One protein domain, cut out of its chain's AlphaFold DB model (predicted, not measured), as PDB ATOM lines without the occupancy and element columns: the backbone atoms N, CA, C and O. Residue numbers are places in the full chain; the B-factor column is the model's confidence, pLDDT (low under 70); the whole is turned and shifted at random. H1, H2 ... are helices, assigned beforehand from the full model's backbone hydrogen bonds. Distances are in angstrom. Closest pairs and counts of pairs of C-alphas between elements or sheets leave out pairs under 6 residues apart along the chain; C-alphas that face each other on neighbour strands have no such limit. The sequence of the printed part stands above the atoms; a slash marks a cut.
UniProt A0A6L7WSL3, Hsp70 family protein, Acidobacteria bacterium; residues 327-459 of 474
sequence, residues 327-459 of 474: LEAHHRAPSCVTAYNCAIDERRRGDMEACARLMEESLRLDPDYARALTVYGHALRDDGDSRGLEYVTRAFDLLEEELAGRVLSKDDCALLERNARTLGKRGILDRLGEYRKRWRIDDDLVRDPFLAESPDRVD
ATOM      1  N   LEU A 327     186.617  -9.998  53.315       96.88
ATOM      2  CA  LEU A 327     187.323  -8.798  53.772       96.88
ATOM      3  C   LEU A 327     188.833  -8.894  53.535       96.88
ATOM      4  O   LEU A 327     189.442  -7.926  53.088       96.88
ATOM      5  N   GLU A 328     189.430 -10.057  53.803       95.88
ATOM      6  CA  GLU A 328     190.852 -10.303  53.545       95.88
ATOM      7  C   GLU A 328     191.173 -10.219  52.043       95.88
ATOM      8  O   GLU A 328     192.109  -9.524  51.657       95.88
ATOM      9  N   ALA A 329     190.367 -10.861  51.190       95.00
ATOM     10  CA  ALA A 329     190.516 -10.812  49.736       95.00
ATOM     11  C   ALA A 329     190.438  -9.371  49.219       95.00
ATOM     12  O   ALA A 329     191.266  -8.940  48.418       95.00
ATOM     13  N   HIS A 330     189.455  -8.611  49.703       96.31
ATOM     14  CA  HIS A 330     189.277  -7.220  49.315       96.31
ATOM     15  C   HIS A 330     190.414  -6.328  49.819       96.31
ATOM     16  O   HIS A 330     190.901  -5.496  49.065       96.31
ATOM     17  N   HIS A 331     190.899  -6.535  51.047       95.88
ATOM     18  CA  HIS A 331     192.050  -5.810  51.583       95.88
ATOM     19  C   HIS A 331     193.341  -6.087  50.792       95.88
ATOM     20  O   HIS A 331     194.112  -5.163  50.541       95.88
ATOM     21  N   ARG A 332     193.583  -7.343  50.391       93.81
ATOM     22  CA  ARG A 332     194.764  -7.738  49.599       93.81
ATOM     23  C   ARG A 332     194.717  -7.185  48.177       93.81
ATOM     24  O   ARG A 332     195.710  -6.640  47.700       93.81
ATOM     25  N   ALA A 333     193.576  -7.341  47.510       92.81
ATOM     26  CA  ALA A 333     193.384  -6.961  46.117       92.81
ATOM     27  C   ALA A 333     191.947  -6.445  45.877       92.81
ATOM     28  O   ALA A 333     191.043  -7.212  45.508       92.81
ATOM     29  N   PRO A 334     191.705  -5.132  46.057       94.50
ATOM     30  CA  PRO A 334     190.426  -4.524  45.715       94.50
ATOM     31  C   PRO A 334     190.104  -4.701  44.223       94.50
ATOM     32  O   PRO A 334     190.886  -4.332  43.350       94.50
ATOM     33  N   SER A 335     188.939  -5.270  43.924       95.31
ATOM     34  CA  SER A 335     188.405  -5.479  42.575       95.31
ATOM     35  C   SER A 335     186.877  -5.440  42.617       95.31
ATOM     36  O   SER A 335     186.287  -5.514  43.698       95.31
ATOM     37  N   CYS A 336     186.222  -5.366  41.454       94.50
ATOM     38  CA  CYS A 336     184.762  -5.464  41.382       94.50
ATOM     39  C   CYS A 336     184.246  -6.762  42.035       94.50
ATOM     40  O   CYS A 336     183.302  -6.727  42.818       94.50
ATOM     41  N   VAL A 337     184.940  -7.888  41.829       94.62
ATOM     42  CA  VAL A 337     184.603  -9.190  42.428       94.62
ATOM     43  C   VAL A 337     184.724  -9.171  43.956       94.62
ATOM     44  O   VAL A 337     183.807  -9.613  44.649       94.62
ATOM     45  N   THR A 338     185.832  -8.663  44.508       96.31
ATOM     46  CA  THR A 338     186.043  -8.659  45.968       96.31
ATOM     47  C   THR A 338     185.118  -7.670  46.676       96.31
ATOM     48  O   THR A 338     184.574  -8.008  47.729       96.31
ATOM     49  N   ALA A 339     184.861  -6.504  46.071       97.00
ATOM     50  CA  ALA A 339     183.886  -5.533  46.564       97.00
ATOM     51  C   ALA A 339     182.460  -6.112  46.550       97.00
ATOM     52  O   ALA A 339     181.766  -6.078  47.567       97.00
ATOM     53  N   TYR A 340     182.047  -6.738  45.440       96.62
ATOM     54  CA  TYR A 340     180.756  -7.422  45.329       96.62
ATOM     55  C   TYR A 340     180.595  -8.540  46.366       96.62
ATOM     56  O   TYR A 340     179.566  -8.621  47.034       96.62
ATOM     57  N   ASN A 341     181.613  -9.384  46.550       96.19
ATOM     58  CA  ASN A 341     181.562 -10.470  47.528       96.19
ATOM     59  C   ASN A 341     181.402  -9.951  48.961       96.19
ATOM     60  O   ASN A 341     180.556 -10.465  49.695       96.19
ATOM     61  N   CYS A 342     182.137  -8.896  49.332       96.88
ATOM     62  CA  CYS A 342     181.937  -8.217  50.614       96.88
ATOM     63  C   CYS A 342     180.511  -7.658  50.734       96.88
ATOM     64  O   CYS A 342     179.870  -7.836  51.768       96.88
ATOM     65  N   ALA A 343     179.984  -7.034  49.674       96.75
ATOM     66  CA  ALA A 343     178.637  -6.468  49.673       96.75
ATOM     67  C   ALA A 343     177.558  -7.532  49.941       96.75
ATOM     68  O   ALA A 343     176.642  -7.302  50.731       96.75
ATOM     69  N   ILE A 344     177.677  -8.717  49.330       94.94
ATOM     70  CA  ILE A 344     176.745  -9.831  49.560       94.94
ATOM     71  C   ILE A 344     176.809 -10.331  51.009       94.94
ATOM     72  O   ILE A 344     175.762 -10.626  51.594       94.94
ATOM     73  N   ASP A 345     177.998 -10.411  51.610       93.12
ATOM     74  CA  ASP A 345     178.137 -10.808  53.014       93.12
ATOM     75  C   ASP A 345     177.549  -9.771  53.984       93.12
ATOM     76  O   ASP A 345     176.878 -10.156  54.945       93.12
ATOM     77  N   GLU A 346     177.727  -8.470  53.729       93.50
ATOM     78  CA  GLU A 346     177.107  -7.411  54.545       93.50
ATOM     79  C   GLU A 346     175.581  -7.383  54.388       93.50
ATOM     80  O   GLU A 346     174.854  -7.299  55.382       93.50
ATOM     81  N   ARG A 347     175.068  -7.604  53.170       91.19
ATOM     82  CA  ARG A 347     173.626  -7.756  52.920       91.19
ATOM     83  C   ARG A 347     173.015  -8.891  53.738       91.19
ATOM     84  O   ARG A 347     171.945  -8.719  54.313       91.19
ATOM     85  N   ARG A 348     173.685 -10.048  53.833       88.75
ATOM     86  CA  ARG A 348     173.211 -11.187  54.652       88.75
ATOM     87  C   ARG A 348     173.143 -10.869  56.141       88.75
ATOM     88  O   ARG A 348     172.356 -11.483  56.853       88.75
ATOM     89  N   ARG A 349     173.965  -9.931  56.612       90.12
ATOM     90  CA  ARG A 349     173.931  -9.436  57.993       90.12
ATOM     91  C   ARG A 349     172.862  -8.370  58.229       90.12
ATOM     92  O   ARG A 349     172.670  -7.978  59.377       90.12
ATOM     93  N   GLY A 350     172.199  -7.897  57.175       89.81
ATOM     94  CA  GLY A 350     171.248  -6.790  57.235       89.81
ATOM     95  C   GLY A 350     171.896  -5.402  57.202       89.81
ATOM     96  O   GLY A 350     171.187  -4.417  57.382       89.81
ATOM     97  N   ASP A 351     173.208  -5.295  56.957       92.62
ATOM     98  CA  ASP A 351     173.878  -3.999  56.790       92.62
ATOM     99  C   ASP A 351     173.726  -3.517  55.338       92.62
ATOM    100  O   ASP A 351     174.596  -3.687  54.476       92.62
ATOM    101  N   MET A 352     172.548  -2.959  55.054       91.38
ATOM    102  CA  MET A 352     172.178  -2.488  53.718       91.38
ATOM    103  C   MET A 352     172.985  -1.256  53.290       91.38
ATOM    104  O   MET A 352     173.268  -1.102  52.104       91.38
ATOM    105  N   GLU A 353     173.425  -0.420  54.236       93.62
ATOM    106  CA  GLU A 353     174.265   0.743  53.939       93.62
ATOM    107  C   GLU A 353     175.673   0.325  53.510       93.62
ATOM    108  O   GLU A 353     176.194   0.829  52.512       93.62
ATOM    109  N   ALA A 354     176.301  -0.610  54.233       94.31
ATOM    110  CA  ALA A 354     177.595  -1.155  53.834       94.31
ATOM    111  C   ALA A 354     177.499  -1.905  52.505       94.31
ATOM    112  O   ALA A 354     178.364  -1.722  51.646       94.31
ATOM    113  N   CYS A 355     176.426  -2.679  52.303       95.88
ATOM    114  CA  CYS A 355     176.150  -3.317  51.020       95.88
ATOM    115  C   CYS A 355     176.082  -2.286  49.883       95.88
ATOM    116  O   CYS A 355     176.762  -2.465  48.878       95.88
ATOM    117  N   ALA A 356     175.303  -1.209  50.026       95.69
ATOM    118  CA  ALA A 356     175.159  -0.190  48.983       95.69
ATOM    119  C   ALA A 356     176.502   0.474  48.637       95.69
ATOM    120  O   ALA A 356     176.866   0.533  47.464       95.69
ATOM    121  N   ARG A 357     177.294   0.873  49.646       97.69
ATOM    122  CA  ARG A 357     178.632   1.454  49.424       97.69
ATOM    123  C   ARG A 357     179.563   0.510  48.662       97.69
ATOM    124  O   ARG A 357     180.243   0.937  47.734       97.69
ATOM    125  N   LEU A 358     179.586  -0.771  49.034       97.94
ATOM    126  CA  LEU A 358     180.429  -1.779  48.384       97.94
ATOM    127  C   LEU A 358     179.936  -2.131  46.968       97.94
ATOM    128  O   LEU A 358     180.747  -2.410  46.087       97.94
ATOM    129  N   MET A 359     178.623  -2.078  46.715       97.12
ATOM    130  CA  MET A 359     178.066  -2.217  45.363       97.12
ATOM    131  C   MET A 359     178.460  -1.037  44.471       97.12
ATOM    132  O   MET A 359     178.867  -1.245  43.329       97.12
ATOM    133  N   GLU A 360     178.401   0.192  44.988       97.50
ATOM    134  CA  GLU A 360     178.876   1.382  44.272       97.50
ATOM    135  C   GLU A 360     180.378   1.317  44.000       97.50
ATOM    136  O   GLU A 360     180.824   1.641  42.901       97.50
ATOM    137  N   GLU A 361     181.167   0.835  44.960       97.94
ATOM    138  CA  GLU A 361     182.588   0.582  44.750       97.94
ATOM    139  C   GLU A 361     182.832  -0.464  43.658       97.94
ATOM    140  O   GLU A 361     183.652  -0.228  42.769       97.94
ATOM    141  N   SER A 362     182.098  -1.582  43.679       97.56
ATOM    142  CA  SER A 362     182.190  -2.607  42.641       97.56
ATOM    143  C   SER A 362     181.929  -2.022  41.253       97.56
ATOM    144  O   SER A 362     182.688  -2.304  40.330       97.56
ATOM    145  N   LEU A 363     180.882  -1.205  41.111       97.31
ATOM    146  CA  LEU A 363     180.501  -0.581  39.839       97.31
ATOM    147  C   LEU A 363     181.423   0.574  39.433       97.31
ATOM    148  O   LEU A 363     181.540   0.894  38.255       97.31
ATOM    149  N   ARG A 364     182.108   1.207  40.387       97.81
ATOM    150  CA  ARG A 364     183.165   2.182  40.094       97.81
ATOM    151  C   ARG A 364     184.412   1.503  39.527       97.81
ATOM    152  O   ARG A 364     185.087   2.096  38.691       97.81
ATOM    153  N   LEU A 365     184.734   0.300  40.008       95.75
ATOM    154  CA  LEU A 365     185.865  -0.499  39.526       95.75
ATOM    155  C   LEU A 365     185.566  -1.150  38.170       95.75
ATOM    156  O   LEU A 365     186.445  -1.187  37.314       95.75
ATOM    157  N   ASP A 366     184.337  -1.624  37.976       96.56
ATOM    158  CA  ASP A 366     183.844  -2.152  36.706       96.56
ATOM    159  C   ASP A 366     182.366  -1.760  36.503       96.56
ATOM    160  O   ASP A 366     181.471  -2.386  37.087       96.56
ATOM    161  N   PRO A 367     182.093  -0.728  35.679       96.75
ATOM    162  CA  PRO A 367     180.738  -0.246  35.417       96.75
ATOM    163  C   PRO A 367     179.809  -1.260  34.755       96.75
ATOM    164  O   PRO A 367     178.593  -1.056  34.806       96.75
ATOM    165  N   ASP A 368     180.357  -2.309  34.137       95.44
ATOM    166  CA  ASP A 368     179.620  -3.349  33.421       95.44
ATOM    167  C   ASP A 368     179.623  -4.681  34.189       95.44
ATOM    168  O   ASP A 368     179.258  -5.727  33.655       95.44
ATOM    169  N   TYR A 369     179.960  -4.667  35.485       95.12
ATOM    170  CA  TYR A 369     179.905  -5.873  36.305       95.12
ATOM    171  C   TYR A 369     178.452  -6.322  36.548       95.12
ATOM    172  O   TYR A 369     177.779  -5.897  37.496       95.12
ATOM    173  N   ALA A 370     177.964  -7.220  35.686       93.94
ATOM    174  CA  ALA A 370     176.561  -7.631  35.596       93.94
ATOM    175  C   ALA A 370     175.970  -8.143  36.921       93.94
ATOM    176  O   ALA A 370     174.783  -7.930  37.200       93.94
ATOM    177  N   ARG A 371     176.785  -8.783  37.772       93.50
ATOM    178  CA  ARG A 371     176.350  -9.268  39.090       93.50
ATOM    179  C   ARG A 371     176.018  -8.116  40.035       93.50
ATOM    180  O   ARG A 371     174.941  -8.129  40.629       93.50
ATOM    181  N   ALA A 372     176.881  -7.104  40.144       95.25
ATOM    182  CA  ALA A 372     176.596  -5.927  40.966       95.25
ATOM    183  C   ALA A 372     175.421  -5.122  40.397       95.25
ATOM    184  O   ALA A 372     174.507  -4.792  41.151       95.25
ATOM    185  N   LEU A 373     175.377  -4.905  39.075       96.94
ATOM    186  CA  LEU A 373     174.261  -4.219  38.410       96.94
ATOM    187  C   LEU A 373     172.920  -4.914  38.683       96.94
ATOM    188  O   LEU A 373     171.940  -4.256  39.023       96.94
ATOM    189  N   THR A 374     172.879  -6.246  38.598       95.00
ATOM    190  CA  THR A 374     171.671  -7.024  38.897       95.00
ATOM    191  C   THR A 374     171.248  -6.835  40.350       95.00
ATOM    192  O   THR A 374     170.115  -6.449  40.625       95.00
ATOM    193  N   VAL A 375     172.142  -7.118  41.302       93.62
ATOM    194  CA  VAL A 375     171.778  -7.131  42.726       93.62
ATOM    195  C   VAL A 375     171.422  -5.745  43.225       93.62
ATOM    196  O   VAL A 375     170.379  -5.576  43.855       93.62
ATOM    197  N   TYR A 376     172.271  -4.765  42.926       95.88
ATOM    198  CA  TYR A 376     172.055  -3.397  43.360       95.88
ATOM    199  C   TYR A 376     170.880  -2.765  42.619       95.88
ATOM    200  O   TYR A 376     170.053  -2.113  43.241       95.88
ATOM    201  N   GLY A 377     170.729  -3.044  41.320       96.06
ATOM    202  CA  GLY A 377     169.601  -2.564  40.533       96.06
ATOM    203  C   GLY A 377     168.251  -3.023  41.082       96.06
ATOM    204  O   GLY A 377     167.331  -2.216  41.190       96.06
ATOM    205  N   HIS A 378     168.118  -4.288  41.497       94.19
ATOM    206  CA  HIS A 378     166.888  -4.744  42.158       94.19
ATOM    207  C   HIS A 378     166.679  -4.098  43.526       94.19
ATOM    208  O   HIS A 378     165.563  -3.674  43.795       94.19
ATOM    209  N   ALA A 379     167.725  -3.975  44.350       92.44
ATOM    210  CA  ALA A 379     167.611  -3.310  45.651       92.44
ATOM    211  C   ALA A 379     167.147  -1.848  45.505       92.44
ATOM    212  O   ALA A 379     166.184  -1.440  46.140       92.44
ATOM    213  N   LEU A 380     167.750  -1.096  44.579       94.75
ATOM    214  CA  LEU A 380     167.358   0.278  44.264       94.75
ATOM    215  C   LEU A 380     165.910   0.379  43.766       94.75
ATOM    216  O   LEU A 380     165.204   1.316  44.120       94.75
ATOM    217  N   ARG A 381     165.444  -0.587  42.961       93.69
ATOM    218  CA  ARG A 381     164.040  -0.630  42.514       93.69
ATOM    219  C   ARG A 381     163.079  -0.866  43.670       93.69
ATOM    220  O   ARG A 381     162.020  -0.243  43.682       93.69
ATOM    221  N   ASP A 382     163.437  -1.752  44.593       90.69
ATOM    222  CA  ASP A 382     162.637  -2.031  45.786       90.69
ATOM    223  C   ASP A 382     162.542  -0.775  46.681       90.69
ATOM    224  O   ASP A 382     161.481  -0.507  47.244       90.69
ATOM    225  N   ASP A 383     163.592   0.055  46.698       91.38
ATOM    226  CA  ASP A 383     163.644   1.356  47.388       91.38
ATOM    227  C   ASP A 383     163.020   2.524  46.586       91.38
ATOM    228  O   ASP A 383     162.960   3.660  47.063       91.38
ATOM    229  N   GLY A 384     162.533   2.276  45.364       91.81
ATOM    230  CA  GLY A 384     161.901   3.285  44.505       91.81
ATOM    231  C   GLY A 384     162.864   4.214  43.748       91.81
ATOM    232  O   GLY A 384     162.416   5.199  43.159       91.81
ATOM    233  N   ASP A 385     164.166   3.915  43.720       94.19
ATOM    234  CA  ASP A 385     165.169   4.660  42.953       94.19
ATOM    235  C   ASP A 385     165.133   4.272  41.461       94.19
ATOM    236  O   ASP A 385     165.264   3.106  41.067       94.19
ATOM    237  N   SER A 386     164.990   5.281  40.596       90.81
ATOM    238  CA  SER A 386     164.902   5.119  39.143       90.81
ATOM    239  C   SER A 386     166.156   4.515  38.504       90.81
ATOM    240  O   SER A 386     166.039   3.838  37.480       90.81
ATOM    241  N   ARG A 387     167.341   4.701  39.108       94.38
ATOM    242  CA  ARG A 387     168.607   4.093  38.646       94.38
ATOM    243  C   ARG A 387     168.526   2.570  38.628       94.38
ATOM    244  O   ARG A 387     169.169   1.917  37.809       94.38
ATOM    245  N   GLY A 388     167.703   1.989  39.501       95.06
ATOM    246  CA  GLY A 388     167.601   0.546  39.615       95.06
ATOM    247  C   GLY A 388     167.096  -0.132  38.335       95.06
ATOM    248  O   GLY A 388     167.590  -1.197  37.964       95.06
ATOM    249  N   LEU A 389     166.159   0.489  37.603       96.00
ATOM    250  CA  LEU A 389     165.686  -0.054  36.321       96.00
ATOM    251  C   LEU A 389     166.758   0.032  35.227       96.00
ATOM    252  O   LEU A 389     166.885  -0.895  34.426       96.00
ATOM    253  N   GLU A 390     167.542   1.109  35.214       96.56
ATOM    254  CA  GLU A 390     168.674   1.272  34.298       96.56
ATOM    255  C   GLU A 390     169.713   0.162  34.515       96.56
ATOM    256  O   GLU A 390     170.107  -0.511  33.562       96.56
ATOM    257  N   TYR A 391     170.091  -0.100  35.769       97.69
ATOM    258  CA  TYR A 391     171.075  -1.134  36.105       97.69
ATOM    259  C   TYR A 391     170.589  -2.539  35.752       97.69
ATOM    260  O   TYR A 391     171.338  -3.313  35.160       97.69
ATOM    261  N   VAL A 392     169.324  -2.862  36.046       97.06
ATOM    262  CA  VAL A 392     168.736  -4.158  35.666       97.06
ATOM    263  C   VAL A 392     168.699  -4.331  34.146       97.06
ATOM    264  O   VAL A 392     168.946  -5.433  33.658       97.06
ATOM    265  N   THR A 393     168.416  -3.263  33.396       97.50
ATOM    266  CA  THR A 393     168.399  -3.298  31.925       97.50
ATOM    267  C   THR A 393     169.800  -3.542  31.372       97.50
ATOM    268  O   THR A 393     169.992  -4.483  30.610       97.50
ATOM    269  N   ARG A 394     170.803  -2.793  31.844       97.69
ATOM    270  CA  ARG A 394     172.202  -2.988  31.433       97.69
ATOM    271  C   ARG A 394     172.717  -4.387  31.771       97.69
ATOM    272  O   ARG A 394     173.324  -5.038  30.929       97.69
ATOM    273  N   ALA A 395     172.431  -4.884  32.977       96.81
ATOM    274  CA  ALA A 395     172.801  -6.244  33.364       96.81
ATOM    275  C   ALA A 395     172.131  -7.309  32.488       96.81
ATOM    276  O   ALA A 395     172.739  -8.329  32.184       96.81
ATOM    277  N   PHE A 396     170.869  -7.099  32.103       97.38
ATOM    278  CA  PHE A 396     170.170  -7.994  31.187       97.38
ATOM    279  C   PHE A 396     170.847  -8.040  29.817       97.38
ATOM    280  O   PHE A 396     171.084  -9.140  29.329       97.38
ATOM    281  N   ASP A 397     171.183  -6.886  29.236       97.12
ATOM    282  CA  ASP A 397     171.788  -6.818  27.901       97.12
ATOM    283  C   ASP A 397     173.147  -7.544  27.868       97.12
ATOM    284  O   ASP A 397     173.389  -8.364  26.982       97.12
ATOM    285  N   LEU A 398     173.984  -7.336  28.893       96.00
ATOM    286  CA  LEU A 398     175.274  -8.024  29.051       96.00
ATOM    287  C   LEU A 398     175.110  -9.550  29.154       96.00
ATOM    288  O   LEU A 398     175.767 -10.314  28.449       96.00
ATOM    289  N   LEU A 399     174.194 -10.014  30.008       94.62
ATOM    290  CA  LEU A 399     173.960 -11.447  30.208       94.62
ATOM    291  C   LEU A 399     173.257 -12.105  29.008       94.62
ATOM    292  O   LEU A 399     173.448 -13.296  28.748       94.62
ATOM    293  N   GLU A 400     172.438 -11.362  28.259       95.88
ATOM    294  CA  GLU A 400     171.858 -11.842  27.003       95.88
ATOM    295  C   GLU A 400     172.944 -12.051  25.936       95.88
ATOM    296  O   GLU A 400     172.899 -13.052  25.209       95.88
ATOM    297  N   GLU A 401     173.933 -11.159  25.860       94.75
ATOM    298  CA  GLU A 401     175.081 -11.316  24.966       94.75
ATOM    299  C   GLU A 401     175.892 -12.573  25.318       94.75
ATOM    300  O   GLU A 401     176.187 -13.390  24.439       94.75
ATOM    301  N   GLU A 402     176.155 -12.816  26.605       93.00
ATOM    302  CA  GLU A 402     176.815 -14.043  27.066       93.00
ATOM    303  C   GLU A 402     176.017 -15.313  26.729       93.00
ATOM    304  O   GLU A 402     176.594 -16.337  26.331       93.00
ATOM    305  N   LEU A 403     174.683 -15.260  26.843       91.88
ATOM    306  CA  LEU A 403     173.797 -16.351  26.434       91.88
ATOM    307  C   LEU A 403     173.903 -16.607  24.925       91.88
ATOM    308  O   LEU A 403     173.999 -17.763  24.496       91.88
ATOM    309  N   ALA A 404     173.895 -15.548  24.109       91.50
ATOM    310  CA  ALA A 404     174.031 -15.637  22.656       91.50
ATOM    311  C   ALA A 404     175.404 -16.199  22.244       91.50
ATOM    312  O   ALA A 404     175.475 -17.078  21.379       91.50
ATOM    313  N   GLY A 405     176.470 -15.771  22.926       89.75
ATOM    314  CA  GLY A 405     177.835 -16.277  22.775       89.75
ATOM    315  C   GLY A 405     178.062 -17.678  23.355       89.75
ATOM    316  O   GLY A 405     179.119 -18.268  23.137       89.75
ATOM    317  N   ARG A 406     177.070 -18.245  24.057       86.44
ATOM    318  CA  ARG A 406     177.123 -19.546  24.750       86.44
ATOM    319  C   ARG A 406     178.208 -19.643  25.827       86.44
ATOM    320  O   ARG A 406     178.664 -20.747  26.122       86.44
ATOM    321  N   VAL A 407     178.577 -18.520  26.428       86.50
ATOM    322  CA  VAL A 407     179.599 -18.427  27.483       86.50
ATOM    323  C   VAL A 407     179.018 -18.125  28.868       86.50
ATOM    324  O   VAL A 407     179.778 -18.096  29.830       86.50
ATOM    325  N   LEU A 408     177.694 -17.949  28.967       86.81
ATOM    326  CA  LEU A 408     176.977 -17.670  30.214       86.81
ATOM    327  C   LEU A 408     177.246 -18.741  31.285       86.81
ATOM    328  O   LEU A 408     177.037 -19.937  31.058       86.81
ATOM    329  N   SER A 409     177.676 -18.310  32.471       82.56
ATOM    330  CA  SER A 409     177.965 -19.222  33.580       82.56
ATOM    331  C   SER A 409     176.688 -19.809  34.202       82.56
ATOM    332  O   SER A 409     175.574 -19.313  34.006       82.56
ATOM    333  N   LYS A 410     176.837 -20.881  34.996       78.69
ATOM    334  CA  LYS A 410     175.708 -21.475  35.734       78.69
ATOM    335  C   LYS A 410     175.088 -20.481  36.715       78.69
ATOM    336  O   LYS A 410     173.868 -20.379  36.768       78.69
ATOM    337  N   ASP A 411     175.916 -19.742  37.449       76.75
ATOM    338  CA  ASP A 411     175.452 -18.777  38.449       76.75
ATOM    339  C   ASP A 411     174.746 -17.586  37.772       76.75
ATOM    340  O   ASP A 411     173.695 -17.133  38.233       76.75
ATOM    341  N   ASP A 412     175.242 -17.145  36.612       86.81
ATOM    342  CA  ASP A 412     174.676 -16.004  35.882       86.81
ATOM    343  C   ASP A 412     173.364 -16.347  35.159       86.81
ATOM    344  O   ASP A 412     172.537 -15.467  34.908       86.81
ATOM    345  N   CYS A 413     173.085 -17.635  34.925       87.50
ATOM    346  CA  CYS A 413     171.774 -18.077  34.449       87.50
ATOM    347  C   CYS A 413     170.640 -17.642  35.392       87.50
ATOM    348  O   CYS A 413     169.550 -17.325  34.915       87.50
ATOM    349  N   ALA A 414     170.845 -17.663  36.712       86.06
ATOM    350  CA  ALA A 414     169.817 -17.244  37.671       86.06
ATOM    351  C   ALA A 414     169.603 -15.721  37.636       86.06
ATOM    352  O   ALA A 414     168.470 -15.240  37.741       86.06
ATOM    353  N   LEU A 415     170.680 -14.961  37.421       89.62
ATOM    354  CA  LEU A 415     170.637 -13.505  37.299       89.62
ATOM    355  C   LEU A 415     169.902 -13.073  36.026       89.62
ATOM    356  O   LEU A 415     168.997 -12.239  36.098       89.62
ATOM    357  N   LEU A 416     170.207 -13.704  34.887       92.56
ATOM    358  CA  LEU A 416     169.515 -13.437  33.628       92.56
ATOM    359  C   LEU A 416     168.021 -13.760  33.731       92.56
ATOM    360  O   LEU A 416     167.190 -12.965  33.297       92.56
ATOM    361  N   GLU A 417     167.660 -14.888  34.350       91.62
ATOM    362  CA  GLU A 417     166.258 -15.256  34.585       91.62
ATOM    363  C   GLU A 417     165.523 -14.187  35.407       91.62
ATOM    364  O   GLU A 417     164.416 -13.767  35.051       91.62
ATOM    365  N   ARG A 418     166.150 -13.707  36.488       91.12
ATOM    366  CA  ARG A 418     165.595 -12.658  37.352       91.12
ATOM    367  C   ARG A 418     165.404 -11.341  36.598       91.12
ATOM    368  O   ARG A 418     164.339 -10.721  36.709       91.12
ATOM    369  N   ASN A 419     166.399 -10.925  35.817       94.50
ATOM    370  CA  ASN A 419     166.341  -9.687  35.040       94.50
ATOM    371  C   ASN A 419     165.300  -9.783  33.919       94.50
ATOM    372  O   ASN A 419     164.459  -8.897  33.778       94.50
ATOM    373  N   ALA A 420     165.261 -10.900  33.190       94.69
ATOM    374  CA  ALA A 420     164.285 -11.138  32.132       94.69
ATOM    375  C   ALA A 420     162.841 -11.116  32.658       94.69
ATOM    376  O   ALA A 420     161.972 -10.498  32.042       94.69
ATOM    377  N   ARG A 421     162.574 -11.739  33.817       93.31
ATOM    378  CA  ARG A 421     161.254 -11.678  34.473       93.31
ATOM    379  C   ARG A 421     160.865 -10.253  34.833       93.31
ATOM    380  O   ARG A 421     159.743  -9.839  34.564       93.31
ATOM    381  N   THR A 422     161.809  -9.515  35.399       93.38
ATOM    382  CA  THR A 422     161.617  -8.120  35.791       93.38
ATOM    383  C   THR A 422     161.277  -7.222  34.605       93.38
ATOM    384  O   THR A 422     160.395  -6.375  34.706       93.38
ATOM    385  N   LEU A 423     161.948  -7.430  33.473       95.12
ATOM    386  CA  LEU A 423     161.770  -6.648  32.249       95.12
ATOM    387  C   LEU A 423     160.652  -7.191  31.337       95.12
ATOM    388  O   LEU A 423     160.438  -6.666  30.246       95.12
ATOM    389  N   GLY A 424     159.958  -8.265  31.734       94.44
ATOM    390  CA  GLY A 424     158.899  -8.890  30.932       94.44
ATOM    391  C   GLY A 424     159.385  -9.597  29.656       94.44
ATOM    392  O   GLY A 424     158.595  -9.838  28.742       94.44
ATOM    393  N   LYS A 425     160.669  -9.959  29.570       93.75
ATOM    394  CA  LYS A 425     161.325 -10.542  28.385       93.75
ATOM    395  C   LYS A 425     161.088 -12.055  28.281       93.75
ATOM    396  O   LYS A 425     162.006 -12.859  28.428       93.75
ATOM    397  N   ARG A 426     159.841 -12.458  28.013       90.69
ATOM    398  CA  ARG A 426     159.425 -13.879  28.001       90.69
ATOM    399  C   ARG A 426     160.240 -14.766  27.049       90.69
ATOM    400  O   ARG A 426     160.638 -15.847  27.458       90.69
ATOM    401  N   GLY A 427     160.568 -14.290  25.845       90.38
ATOM    402  CA  GLY A 427     161.317 -15.084  24.855       90.38
ATOM    403  C   GLY A 427     162.739 -15.480  25.282       90.38
ATOM    404  O   GLY A 427     163.288 -16.452  24.767       90.38
ATOM    405  N   ILE A 428     163.338 -14.773  26.247       92.06
ATOM    406  CA  ILE A 428     164.650 -15.142  26.803       92.06
ATOM    407  C   ILE A 428     164.540 -16.296  27.791       92.06
ATOM    408  O   ILE A 428     165.443 -17.125  27.847       92.06
ATOM    409  N   LEU A 429     163.432 -16.392  28.529       89.25
ATOM    410  CA  LEU A 429     163.218 -17.477  29.486       89.25
ATOM    411  C   LEU A 429     163.176 -18.838  28.779       89.25
ATOM    412  O   LEU A 429     163.767 -19.797  29.273       89.25
ATOM    413  N   ASP A 430     162.571 -18.895  27.590       88.25
ATOM    414  CA  ASP A 430     162.526 -20.108  26.770       88.25
ATOM    415  C   ASP A 430     163.927 -20.498  26.269       88.25
ATOM    416  O   ASP A 430     164.377 -21.628  26.484       88.25
ATOM    417  N   ARG A 431     164.673 -19.539  25.695       90.38
ATOM    418  CA  ARG A 431     166.068 -19.738  25.248       90.38
ATOM    419  C   ARG A 431     166.982 -20.193  26.388       90.38
ATOM    420  O   ARG A 431     167.825 -21.068  26.201       90.38
ATOM    421  N   LEU A 432     166.817 -19.608  27.573       88.38
ATOM    422  CA  LEU A 432     167.577 -19.969  28.764       88.38
ATOM    423  C   LEU A 432     167.232 -21.386  29.247       88.38
ATOM    424  O   LEU A 432     168.130 -22.136  29.631       88.38
ATOM    425  N   GLY A 433     165.960 -21.785  29.175       85.69
ATOM    426  CA  GLY A 433     165.523 -23.149  29.479       85.69
ATOM    427  C   GLY A 433     166.154 -24.191  28.551       85.69
ATOM    428  O   GLY A 433     166.632 -25.229  29.013       85.69
ATOM    429  N   GLU A 434     166.225 -23.908  27.249       87.06
ATOM    430  CA  GLU A 434     166.935 -24.760  26.284       87.06
ATOM    431  C   GLU A 434     168.442 -24.818  26.560       87.06
ATOM    432  O   GLU A 434     169.040 -25.899  26.527       87.06
ATOM    433  N   TYR A 435     169.052 -23.673  26.883       86.00
ATOM    434  CA  TYR A 435     170.464 -23.588  27.245       86.00
ATOM    435  C   TYR A 435     170.783 -24.472  28.462       86.00
ATOM    436  O   TYR A 435     171.674 -25.321  28.384       86.00
ATOM    437  N   ARG A 436     170.006 -24.365  29.550       84.69
ATOM    438  CA  ARG A 436     170.192 -25.188  30.762       84.69
ATOM    439  C   ARG A 436     170.077 -26.685  30.481       84.69
ATOM    440  O   ARG A 436     170.946 -27.448  30.908       84.69
ATOM    441  N   LYS A 437     169.064 -27.103  29.710       83.94
ATOM    442  CA  LYS A 437     168.872 -28.511  29.311       83.94
ATOM    443  C   LYS A 437     170.064 -29.045  28.524       83.94
ATOM    444  O   LYS A 437     170.561 -30.133  28.809       83.94
ATOM    445  N   ARG A 438     170.548 -28.271  27.549       80.56
ATOM    446  CA  ARG A 438     171.668 -28.665  26.687       80.56
ATOM    447  C   ARG A 438     172.969 -28.851  27.467       80.56
ATOM    448  O   ARG A 438     173.725 -29.769  27.165       80.56
ATOM    449  N   TRP A 439     173.219 -28.000  28.458       71.56
ATOM    450  CA  TRP A 439     174.455 -28.013  29.243       71.56
ATOM    451  C   TRP A 439     174.354 -28.790  30.560       71.56
ATOM    452  O   TRP A 439     175.305 -28.769  31.341       71.56
ATOM    453  N   ARG A 440     173.231 -29.491  30.803       69.62
ATOM    454  CA  ARG A 440     172.963 -30.229  32.051       69.62
ATOM    455  C   ARG A 440     173.285 -29.369  33.279       69.62
ATOM    456  O   ARG A 440     174.058 -29.749  34.162       69.62
ATOM    457  N   ILE A 441     172.779 -28.138  33.263       66.88
ATOM    458  CA  ILE A 441     172.850 -27.244  34.414       66.88
ATOM    459  C   ILE A 441     171.727 -27.689  35.348       66.88
ATOM    460  O   ILE A 441     170.561 -27.459  35.039       66.88
ATOM    461  N   ASP A 442     172.089 -28.392  36.423       57.06
ATOM    462  CA  ASP A 442     171.149 -28.838  37.454       57.06
ATOM    463  C   ASP A 442     170.415 -27.638  38.081       57.06
ATOM    464  O   ASP A 442     170.980 -26.547  38.197       57.06
ATOM    465  N   ASP A 443     169.169 -27.847  38.516       48.31
ATOM    466  CA  ASP A 443     168.312 -26.826  39.147       48.31
ATOM    467  C   ASP A 443     168.720 -26.479  40.599       48.31
ATOM    468  O   ASP A 443     168.021 -25.720  41.274       48.31
ATOM    469  N   ASP A 444     169.898 -26.927  41.054       48.44
ATOM    470  CA  ASP A 444     170.573 -26.522  42.306       48.44
ATOM    471  C   ASP A 444     171.046 -25.047  42.282       48.44
ATOM    472  O   ASP A 444     171.983 -24.640  42.979       48.44
ATOM    473  N   LEU A 445     170.424 -24.230  41.434       52.28
ATOM    474  CA  LEU A 445     170.698 -22.816  41.274       52.28
ATOM    475  C   LEU A 445     170.328 -22.089  42.561       52.28
ATOM    476  O   LEU A 445     169.187 -22.141  43.031       52.28
ATOM    477  N   VAL A 446     171.294 -21.353  43.107       51.00
ATOM    478  CA  VAL A 446     171.010 -20.392  44.168       51.00
ATOM    479  C   VAL A 446     170.075 -19.339  43.571       51.00
ATOM    480  O   VAL A 446     170.459 -18.567  42.697       51.00
ATOM    481  N   ARG A 447     168.810 -19.355  44.001       53.69
ATOM    482  CA  ARG A 447     167.774 -18.435  43.499       53.69
ATOM    483  C   ARG A 447     167.993 -16.995  43.964       53.69
ATOM    484  O   ARG A 447     167.479 -16.068  43.343       53.69
ATOM    485  N   ASP A 448     168.774 -16.826  45.026       62.59
ATOM    486  CA  ASP A 448     169.219 -15.536  45.533       62.59
ATOM    487  C   ASP A 448     170.611 -15.166  45.022       62.59
ATOM    488  O   ASP A 448     171.441 -16.046  44.781       62.59
ATOM    489  N   PRO A 449     170.916 -13.862  44.901       68.69
ATOM    490  CA  PRO A 449     172.254 -13.438  44.549       68.69
ATOM    491  C   PRO A 449     173.298 -14.003  45.503       68.69
ATOM    492  O   PRO A 449     173.215 -13.836  46.723       68.69
ATOM    493  N   PHE A 450     174.281 -14.677  44.924       83.50
ATOM    494  CA  PHE A 450     175.329 -15.364  45.656       83.50
ATOM    495  C   PHE A 450     176.690 -14.718  45.404       83.50
ATOM    496  O   PHE A 450     176.828 -13.892  44.504       83.50
ATOM    497  N   LEU A 451     177.702 -15.100  46.182       84.38
ATOM    498  CA  LEU A 451     179.067 -14.629  45.965       84.38
ATOM    499  C   LEU A 451     179.576 -15.097  44.602       84.38
ATOM    500  O   LEU A 451     179.204 -16.170  44.124       84.38
ATOM    501  N   ALA A 452     180.402 -14.273  43.979       84.50
ATOM    502  CA  ALA A 452     181.142 -14.604  42.782       84.50
ATOM    503  C   ALA A 452     182.337 -15.492  43.125       84.50
ATOM    504  O   ALA A 452     183.066 -15.249  44.091       84.50
ATOM    505  N   GLU A 453     182.508 -16.539  42.328       83.25
ATOM    506  CA  GLU A 453     183.714 -17.357  42.338       83.25
ATOM    507  C   GLU A 453     184.897 -16.546  41.778       83.25
ATOM    508  O   GLU A 453     184.701 -15.559  41.061       83.25
ATOM    509  N   SER A 454     186.128 -16.947  42.109       68.69
ATOM    510  CA  SER A 454     187.322 -16.406  41.456       68.69
ATOM    511  C   SER A 454     187.192 -16.596  39.942       68.69
ATOM    512  O   SER A 454     186.808 -17.689  39.513       68.69
ATOM    513  N   PRO A 455     187.539 -15.600  39.105       48.62
ATOM    514  CA  PRO A 455     187.838 -15.845  37.706       48.62
ATOM    515  C   PRO A 455     189.183 -16.569  37.655       48.62
ATOM    516  O   PRO A 455     190.183 -16.031  37.179       48.62
ATOM    517  N   ASP A 456     189.239 -17.792  38.178       33.66
ATOM    518  CA  ASP A 456     190.356 -18.657  37.881       33.66
ATOM    519  C   ASP A 456     190.352 -18.761  36.359       33.66
ATOM    520  O   ASP A 456     189.364 -19.173  35.740       33.66
ATOM    521  N   ARG A 457     191.452 -18.317  35.743       30.16
ATOM    522  CA  ARG A 457     191.846 -18.748  34.405       30.16
ATOM    523  C   ARG A 457     192.029 -20.262  34.475       30.16
ATOM    524  O   ARG A 457     193.139 -20.776  34.460       30.16
ATOM    525  N   VAL A 458     190.924 -20.982  34.590       26.23
ATOM    526  CA  VAL A 458     190.822 -22.340  34.124       26.23
ATOM    527  C   VAL A 458     191.012 -22.164  32.633       26.23
ATOM    528  O   VAL A 458     190.135 -21.619  31.956       26.23
ATOM    529  N   ASP A 459     192.202 -22.523  32.147       27.30
ATOM    530  CA  ASP A 459     192.374 -22.946  30.767       27.30
ATOM    531  C   ASP A 459     191.113 -23.719  30.422       27.30
ATOM    532  O   ASP A 459     190.852 -24.781  30.997       27.30
TER     533      ASP A 459
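What this domain is: This is residues 327 to 459 of the 474 residues of the protein "Hsp70 family protein" of Acidobacteria bacterium (UniProt A0A6L7WSL3). Seven helices fold back and forth in a zigzag from H1 at one end to H7 at the other, with H4, H5 and H6 touching one another in the middle. After H7 a tail without named elements, residues 439 to 459, runs back past the middle, its C-alphas 7 to 23 A from the mean of all C-alphas. The printed part has 133 residues, the seven named helices in order H1 to H7 and no named strand; the class is all helix. It is compact, with a radius of gyration of the C-alphas of 14.7 A and spans of 40 by 39 by 24 A.

How they stand to each other: H1, residues 327 to 332, and H2, residues 336 to 348, form a hairpin, in which H2 touches H1 with residues 338 to 342 alone; the closest C-alphas, those of His 330 and Thr 338, are 4.9 A apart. H2, H3, residues 352 to 365, and H4, residues 370 to 382, form an up-and-down bundle, each helix running against the one before. H2 and H3 touch at a shallow tilt of 10 degrees, their closest C-alphas, Cys 336 and Ser 362, 4.0 A apart. H4 touches H3 with residues 372 to 376 alone, at a steep tilt of 39 degrees; the closest C-alphas are Met 359 and Ala 372, 5.9 A apart. H4 and H5, residues 387 to 404, form a hairpin, closest at the C-alphas of Gly 377 and Gly 388, 3.8 A. H5 touches H6, residues 410 to 422, with its residues 392 to 400 alone, at a steep tilt of 51 degrees; the C-alphas of Phe 396 and Asn 419 are closest, 5.7 A. H6 and H7, residues 426 to 438, form a hairpin, with closest C-alphas Glu 417 and Leu 429 at 6.3 A. H1 and H7 are apart. Every O i to N i+4 pair is within hydrogen-bond range in H1 to H5; H6 and H7 have 7 of 9 each.

Where its parts are: H1 begins at C-alpha 327, (187.323, -8.798, 53.772). H5 is the longest helix, 26.0 A from first to last C-alpha; H3 measures 19.8 A. H7 ends at C-alpha 438, (171.668, -28.665, 26.687).

The domain as a whole: The C-alphas of Gly 384 and Asp 459 are the two farthest apart, 42.5 A. The printed part has no cut, and the six links between helices are tight. Mean pLDDT of the printed part is 87.5; residues 440 to 449 and 454 to 459 are under 70.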